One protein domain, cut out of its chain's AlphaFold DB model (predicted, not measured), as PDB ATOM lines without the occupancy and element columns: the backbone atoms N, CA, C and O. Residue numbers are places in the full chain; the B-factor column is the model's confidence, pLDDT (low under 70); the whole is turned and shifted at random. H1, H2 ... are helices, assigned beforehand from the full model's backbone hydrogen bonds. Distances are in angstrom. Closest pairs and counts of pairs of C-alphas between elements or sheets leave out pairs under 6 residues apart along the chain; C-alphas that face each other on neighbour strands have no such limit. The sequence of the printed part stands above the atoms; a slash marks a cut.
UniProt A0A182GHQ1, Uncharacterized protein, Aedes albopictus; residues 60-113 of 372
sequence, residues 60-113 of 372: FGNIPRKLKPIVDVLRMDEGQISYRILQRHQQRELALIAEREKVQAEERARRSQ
ATOM      1  N   PHE A  60       6.821 -12.458  69.620       76.62
ATOM      2  CA  PHE A  60       7.313 -11.125  69.978       76.62
ATOM      3  C   PHE A  60       7.515 -10.234  68.742       76.62
ATOM      4  O   PHE A  60       8.545  -9.579  68.584       76.62
ATOM      5  N   GLY A  61       6.495 -10.177  67.878       73.12
ATOM      6  CA  GLY A  61       6.493  -9.400  66.627       73.12
ATOM      7  C   GLY A  61       6.704  -7.886  66.763       73.12
ATOM      8  O   GLY A  61       6.946  -7.216  65.763       73.12
ATOM      9  N   ASN A  62       6.650  -7.337  67.980       77.19
ATOM     10  CA  ASN A  62       7.005  -5.945  68.270       77.19
ATOM     11  C   ASN A  62       8.509  -5.726  68.529       77.19
ATOM     12  O   ASN A  62       8.937  -4.578  68.642       77.19
ATOM     13  N   ILE A  63       9.317  -6.788  68.626       79.06
ATOM     14  CA  ILE A  63      10.779  -6.687  68.666       79.06
ATOM     15  C   ILE A  63      11.295  -6.574  67.222       79.06
ATOM     16  O   ILE A  63      11.045  -7.475  66.416       79.06
ATOM     17  N   PRO A  64      12.059  -5.521  66.875       83.19
ATOM     18  CA  PRO A  64      12.669  -5.389  65.556       83.19
ATOM     19  C   PRO A  64      13.460  -6.640  65.155       83.19
ATOM     20  O   PRO A  64      14.335  -7.087  65.897       83.19
ATOM     21  N   ARG A  65      13.218  -7.171  63.948       81.75
ATOM     22  CA  ARG A  65      13.888  -8.390  63.440       81.75
ATOM     23  C   ARG A  65      15.422  -8.316  63.516       81.75
ATOM     24  O   ARG A  65      16.059  -9.331  63.771       81.75
ATOM     25  N   LYS A  66      16.001  -7.117  63.359       82.50
ATOM     26  CA  LYS A  66      17.449  -6.849  63.482       82.50
ATOM     27  C   LYS A  66      17.996  -7.040  64.910       82.50
ATOM     28  O   LYS A  66      19.176  -7.334  65.059       82.50
ATOM     29  N   LEU A  67      17.168  -6.893  65.952       77.31
ATOM     30  CA  LEU A  67      17.585  -7.036  67.355       77.31
ATOM     31  C   LEU A  67      17.514  -8.477  67.867       77.31
ATOM     32  O   LEU A  67      18.242  -8.817  68.794       77.31
ATOM     33  N   LYS A  68      16.693  -9.347  67.271       79.50
ATOM     34  CA  LYS A  68      16.525 -10.726  67.762       79.50
ATOM     35  C   LYS A  68      17.812 -11.550  67.825       79.50
ATOM     36  O   LYS A  68      18.056 -12.124  68.880       79.50
ATOM     37  N   PRO A  69      18.697 -11.540  66.805       79.81
ATOM     38  CA  PRO A  69      19.968 -12.255  66.899       79.81
ATOM     39  C   PRO A  69      20.840 -11.757  68.060       79.81
ATOM     40  O   PRO A  69      21.575 -12.535  68.658       79.81
ATOM     41  N   ILE A  70      20.742 -10.469  68.410       70.75
ATOM     42  CA  ILE A  70      21.470  -9.871  69.537       70.75
ATOM     43  C   ILE A  70      20.858 -10.338  70.865       70.75
ATOM     44  O   ILE A  70      21.591 -10.724  71.770       70.75
ATOM     45  N   VAL A  71      19.526 -10.373  70.962       76.25
ATOM     46  CA  VAL A  71      18.793 -10.895  72.128       76.25
ATOM     47  C   VAL A  71      19.099 -12.379  72.369       76.25
ATOM     48  O   VAL A  71      19.404 -12.757  73.501       76.25
ATOM     49  N   ASP A  72      19.131 -13.191  71.308       72.25
ATOM     50  CA  ASP A  72      19.525 -14.606  71.345       72.25
ATOM     51  C   ASP A  72      20.978 -14.807  71.805       72.25
ATOM     52  O   ASP A  72      21.254 -15.670  72.648       72.25
ATOM     53  N   VAL A  73      21.915 -14.016  71.268       81.56
ATOM     54  CA  VAL A  73      23.349 -14.082  71.609       81.56
ATOM     55  C   VAL A  73      23.599 -13.655  73.055       81.56
ATOM     56  O   VAL A  73      24.325 -14.342  73.774       81.56
ATOM     57  N   LEU A  74      22.968 -12.565  73.500       71.56
ATOM     58  CA  LEU A  74      23.093 -12.037  74.862       71.56
ATOM     59  C   LEU A  74      22.202 -12.765  75.884       71.56
ATOM     60  O   LEU A  74      22.262 -12.450  77.071       71.56
ATOM     61  N   ARG A  75      21.391 -13.743  75.450       73.81
ATOM     62  CA  ARG A  75      20.446 -14.506  76.292       73.81
ATOM     63  C   ARG A  75      19.470 -13.619  77.072       73.81
ATOM     64  O   ARG A  75      19.082 -13.952  78.191       73.81
ATOM     65  N   MET A  76      19.071 -12.499  76.476       71.12
ATOM     66  CA  MET A  76      18.107 -11.582  77.079       71.12
ATOM     67  C   MET A  76      16.674 -12.113  76.920       71.12
ATOM     68  O   MET A  76      16.365 -12.861  75.996       71.12
ATOM     69  N   ASP A  77      15.783 -11.723  77.830       76.06
ATOM     70  CA  ASP A  77      14.380 -12.145  77.822       76.06
ATOM     71  C   ASP A  77      13.568 -11.327  76.800       76.06
ATOM     72  O   ASP A  77      13.235 -10.159  77.040       76.06
ATOM     73  N   GLU A  78      13.234 -11.944  75.658       73.75
ATOM     74  CA  GLU A  78      12.369 -11.354  74.626       73.75
ATOM     75  C   GLU A  78      11.043 -10.834  75.207       73.75
ATOM     76  O   GLU A  78      10.584  -9.756  74.825       73.75
ATOM     77  N   GLY A  79      10.453 -11.523  76.190       73.56
ATOM     78  CA  GLY A  79       9.204 -11.101  76.824       73.56
ATOM     79  C   GLY A  79       9.342  -9.784  77.585       73.56
ATOM     80  O   GLY A  79       8.480  -8.909  77.472       73.56
ATOM     81  N   GLN A  80      10.452  -9.588  78.301       67.75
ATOM     82  CA  GLN A  80      10.725  -8.320  78.987       67.75
ATOM     83  C   GLN A  80      11.044  -7.184  78.016       67.75
ATOM     84  O   GLN A  80      10.604  -6.052  78.235       67.75
ATOM     85  N   ILE A  81      11.776  -7.464  76.936       68.06
ATOM     86  CA  ILE A  81      12.083  -6.467  75.900       68.06
ATOM     87  C   ILE A  81      10.793  -6.033  75.196       68.06
ATOM     88  O   ILE A  81      10.511  -4.837  75.109       68.06
ATOM     89  N   SER A  82       9.972  -6.998  74.774       70.19
ATOM     90  CA  SER A  82       8.649  -6.776  74.189       70.19
ATOM     91  C   SER A  82       7.754  -5.933  75.108       70.19
ATOM     92  O   SER A  82       7.166  -4.946  74.656       70.19
ATOM     93  N   TYR A  83       7.708  -6.253  76.406       75.06
ATOM     94  CA  TYR A  83       6.940  -5.492  77.394       75.06
ATOM     95  C   TYR A  83       7.447  -4.048  77.554       75.06
ATOM     96  O   TYR A  83       6.648  -3.113  77.523       75.06
ATOM     97  N   ARG A  84       8.768  -3.832  77.657       69.25
ATOM     98  CA  ARG A  84       9.358  -2.480  77.765       69.25
ATOM     99  C   ARG A  84       9.113  -1.632  76.511       69.25
ATOM    100  O   ARG A  84       8.872  -0.431  76.633       69.25
ATOM    101  N   ILE A  85       9.144  -2.235  75.318       73.50
ATOM    102  CA  ILE A  85       8.794  -1.558  74.055       73.50
ATOM    103  C   ILE A  85       7.324  -1.114  74.083       73.50
ATOM    104  O   ILE A  85       7.033   0.052  73.816       73.50
ATOM    105  N   LEU A  86       6.409  -2.011  74.469       78.31
ATOM    106  CA  LEU A  86       4.978  -1.710  74.579       78.31
ATOM    107  C   LEU A  86       4.695  -0.603  75.611       78.31
ATOM    108  O   LEU A  86       3.944   0.327  75.325       78.31
ATOM    109  N   GLN A  87       5.336  -0.663  76.781       78.56
ATOM    110  CA  GLN A  87       5.179   0.333  77.843       78.56
ATOM    111  C   GLN A  87       5.618   1.734  77.387       78.56
ATOM    112  O   GLN A  87       4.905   2.709  77.623       78.56
ATOM    113  N   ARG A  88       6.752   1.841  76.676       77.31
ATOM    114  CA  ARG A  88       7.216   3.114  76.091       77.31
ATOM    115  C   ARG A  88       6.257   3.648  75.024       77.31
ATOM    116  O   ARG A  88       6.076   4.861  74.941       77.31
ATOM    117  N   HIS A  89       5.642   2.775  74.222       77.00
ATOM    118  CA  HIS A  89       4.632   3.183  73.241       77.00
ATOM    119  C   HIS A  89       3.409   3.797  73.931       77.00
ATOM    120  O   HIS A  89       3.044   4.932  73.637       77.00
ATOM    121  N   GLN A  90       2.857   3.103  74.931       75.00
ATOM    122  CA  GLN A  90       1.708   3.579  75.708       75.00
ATOM    123  C   GLN A  90       2.000   4.905  76.426       75.00
ATOM    124  O   GLN A  90       1.162   5.802  76.428       75.00
ATOM    125  N   GLN A  91       3.200   5.074  76.991       78.88
ATOM    126  CA  GLN A  91       3.619   6.341  77.604       78.88
ATOM    127  C   GLN A  91       3.669   7.496  76.591       78.88
ATOM    128  O   GLN A  91       3.224   8.599  76.908       78.88
ATOM    129  N   ARG A  92       4.160   7.251  75.367       77.19
ATOM    130  CA  ARG A  92       4.159   8.250  74.283       77.19
ATOM    131  C   ARG A  92       2.744   8.592  73.823       77.19
ATOM    132  O   ARG A  92       2.442   9.767  73.652       77.19
ATOM    133  N   GLU A  93       1.865   7.603  73.671       75.00
ATOM    134  CA  GLU A  93       0.458   7.839  73.319       75.00
ATOM    135  C   GLU A  93      -0.265   8.667  74.388       75.00
ATOM    136  O   GLU A  93      -0.952   9.631  74.052       75.00
ATOM    137  N   LEU A  94      -0.058   8.362  75.674       78.12
ATOM    138  CA  LEU A  94      -0.615   9.140  76.784       78.12
ATOM    139  C   LEU A  94      -0.073  10.578  76.817       78.12
ATOM    140  O   LEU A  94      -0.850  11.506  77.042       78.12
ATOM    141  N   ALA A  95       1.218  10.784  76.540       78.44
ATOM    142  CA  ALA A  95       1.798  12.124  76.426       78.44
ATOM    143  C   ALA A  95       1.178  12.920  75.260       78.44
ATOM    144  O   ALA A  95       0.761  14.059  75.451       78.44
ATOM    145  N   LEU A  96       1.022  12.302  74.083       79.19
ATOM    146  CA  LEU A  96       0.382  12.926  72.916       79.19
ATOM    147  C   LEU A  96      -1.106  13.242  73.151       79.19
ATOM    148  O   LEU A  96      -1.616  14.238  72.634       79.19
ATOM    149  N   ILE A  97      -1.816  12.419  73.930       80.19
ATOM    150  CA  ILE A  97      -3.190  12.709  74.364       80.19
ATOM    151  C   ILE A  97      -3.196  13.921  75.305       80.19
ATOM    152  O   ILE A  97      -3.945  14.864  75.057       80.19
ATOM    153  N   ALA A  98      -2.320  13.949  76.314       80.44
ATOM    154  CA  ALA A  98      -2.217  15.060  77.260       80.44
ATOM    155  C   ALA A  98      -1.841  16.392  76.578       80.44
ATOM    156  O   ALA A  98      -2.402  17.435  76.914       80.44
ATOM    157  N   GLU A  99      -0.955  16.379  75.575       81.88
ATOM    158  CA  GLU A  99      -0.654  17.574  74.776       81.88
ATOM    159  C   GLU A  99      -1.858  18.041  73.953       81.88
ATOM    160  O   GLU A  99      -2.181  19.232  73.956       81.88
ATOM    161  N   ARG A 100      -2.585  17.124  73.300       80.31
ATOM    162  CA  ARG A 100      -3.824  17.467  72.578       80.31
ATOM    163  C   ARG A 100      -4.886  18.041  73.513       80.31
ATOM    164  O   ARG A 100      -5.570  18.991  73.137       80.31
ATOM    165  N   GLU A 101      -5.023  17.504  74.721       79.31
ATOM    166  CA  GLU A 101      -5.938  18.032  75.735       79.31
ATOM    167  C   GLU A 101      -5.508  19.417  76.230       79.31
ATOM    168  O   GLU A 101      -6.356  20.306  76.319       79.31
ATOM    169  N   LYS A 102      -4.206  19.644  76.453       82.44
ATOM    170  CA  LYS A 102      -3.641  20.957  76.809       82.44
ATOM    171  C   LYS A 102      -3.904  22.001  75.721       82.44
ATOM    172  O   LYS A 102      -4.422  23.072  76.033       82.44
ATOM    173  N   VAL A 103      -3.636  21.680  74.452       80.62
ATOM    174  CA  VAL A 103      -3.915  22.574  73.313       80.62
ATOM    175  C   VAL A 103      -5.415  22.860  73.198       80.62
ATOM    176  O   VAL A 103      -5.811  24.013  73.046       80.62
ATOM    177  N   GLN A 104      -6.284  21.854  73.353       78.69
ATOM    178  CA  GLN A 104      -7.733  22.085  73.362       78.69
ATOM    179  C   GLN A 104      -8.215  22.888  74.583       78.69
ATOM    180  O   GLN A 104      -9.222  23.593  74.490       78.69
ATOM    181  N   ALA A 105      -7.563  22.772  75.740       76.94
ATOM    182  CA  ALA A 105      -7.870  23.574  76.920       76.94
ATOM    183  C   ALA A 105      -7.463  25.040  76.713       76.94
ATOM    184  O   ALA A 105      -8.257  25.930  77.012       76.94
ATOM    185  N   GLU A 106      -6.294  25.291  76.121       78.00
ATOM    186  CA  GLU A 106      -5.847  26.638  75.760       78.00
ATOM    187  C   GLU A 106      -6.737  27.267  74.673       78.00
ATOM    188  O   GLU A 106      -7.173  28.408  74.815       78.00
ATOM    189  N   GLU A 107      -7.111  26.509  73.640       74.50
ATOM    190  CA  GLU A 107      -8.072  26.913  72.601       74.50
ATOM    191  C   GLU A 107      -9.431  27.308  73.217       74.50
ATOM    192  O   GLU A 107     -10.003  28.349  72.878       74.50
ATOM    193  N   ARG A 108      -9.947  26.520  74.174       74.88
ATOM    194  CA  ARG A 108     -11.173  26.856  74.924       74.88
ATOM    195  C   ARG A 108     -10.989  28.100  75.797       74.88
ATOM    196  O   ARG A 108     -11.886  28.943  75.822       74.88
ATOM    197  N   ALA A 109      -9.843  28.253  76.463       72.88
ATOM    198  CA  ALA A 109      -9.530  29.426  77.278       72.88
ATOM    199  C   ALA A 109      -9.480  30.705  76.423       72.88
ATOM    200  O   ALA A 109     -10.197  31.662  76.725       72.88
ATOM    201  N   ARG A 110      -8.754  30.691  75.297       69.94
ATOM    202  CA  ARG A 110      -8.693  31.805  74.331       69.94
ATOM    203  C   ARG A 110     -10.079  32.162  73.782       69.94
ATOM    204  O   ARG A 110     -10.433  33.339  73.739       69.94
ATOM    205  N   ARG A 111     -10.919  31.172  73.448       63.22
ATOM    206  CA  ARG A 111     -12.318  31.405  73.024       63.22
ATOM    207  C   ARG A 111     -13.192  32.001  74.139       63.22
ATOM    208  O   ARG A 111     -14.052  32.832  73.849       63.22
ATOM    209  N   SER A 112     -12.958  31.640  75.402       59.66
ATOM    210  CA  SER A 112     -13.663  32.234  76.552       59.66
ATOM    211  C   SER A 112     -13.215  33.671  76.864       59.66
ATOM    212  O   SER A 112     -14.043  34.505  77.215       59.66
ATOM    213  N   GLN A 113     -11.941  34.007  76.641       56.75
ATOM    214  CA  GLN A 113     -11.428  35.379  76.768       56.75
ATOM    215  C   GLN A 113     -11.818  36.261  75.567       56.75
ATOM    216  O   GLN A 113     -12.024  37.464  75.713       56.75
TER     217      GLN A 113
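What this domain is: This is residues 60 to 113 of the 372 residues of an uncharacterized protein of Aedes albopictus (UniProt A0A182GHQ1). Look for one long helix, H2, with a small head at its first end, where the loop of residues 60 to 67 and the short helix H1 fold back; residues 87 to 113 of H2 stick out free. The printed part has 54 residues, with H1 then H2 along it and no named strand: class all helix. It is extended, a rod spanning 61 by 16 by 15 A, with a radius of gyration of the C-alphas of 18.8 A.

Where its parts are: Start at C-alpha 60, (7.313, -11.125, 69.978). H1, residues 68 to 74, begins at C-alpha 68, (16.525, -10.726, 67.762). H2, residues 78 to 113, runs 52.5 A to C-alpha 113, (-11.428, 35.379, 76.768).

How they stand to each other: H1 and H2 are close but not clearly touching; their closest C-alphas, Val 71 and Glu 78, are 6.9 A apart. Their lines make a steep tilt of 59 degrees, opposite ways. In both helices every O i to N i+4 pair is within hydrogen-bond range.

The domain as a whole: The farthest C-alphas, Val 73 and Gln 113, are 60.7 A apart. The printed part has no cut, and the link from H1 to H2 is tight. Look for pLDDT under 70 at residues 80 to 81, 84 and 110 to 113.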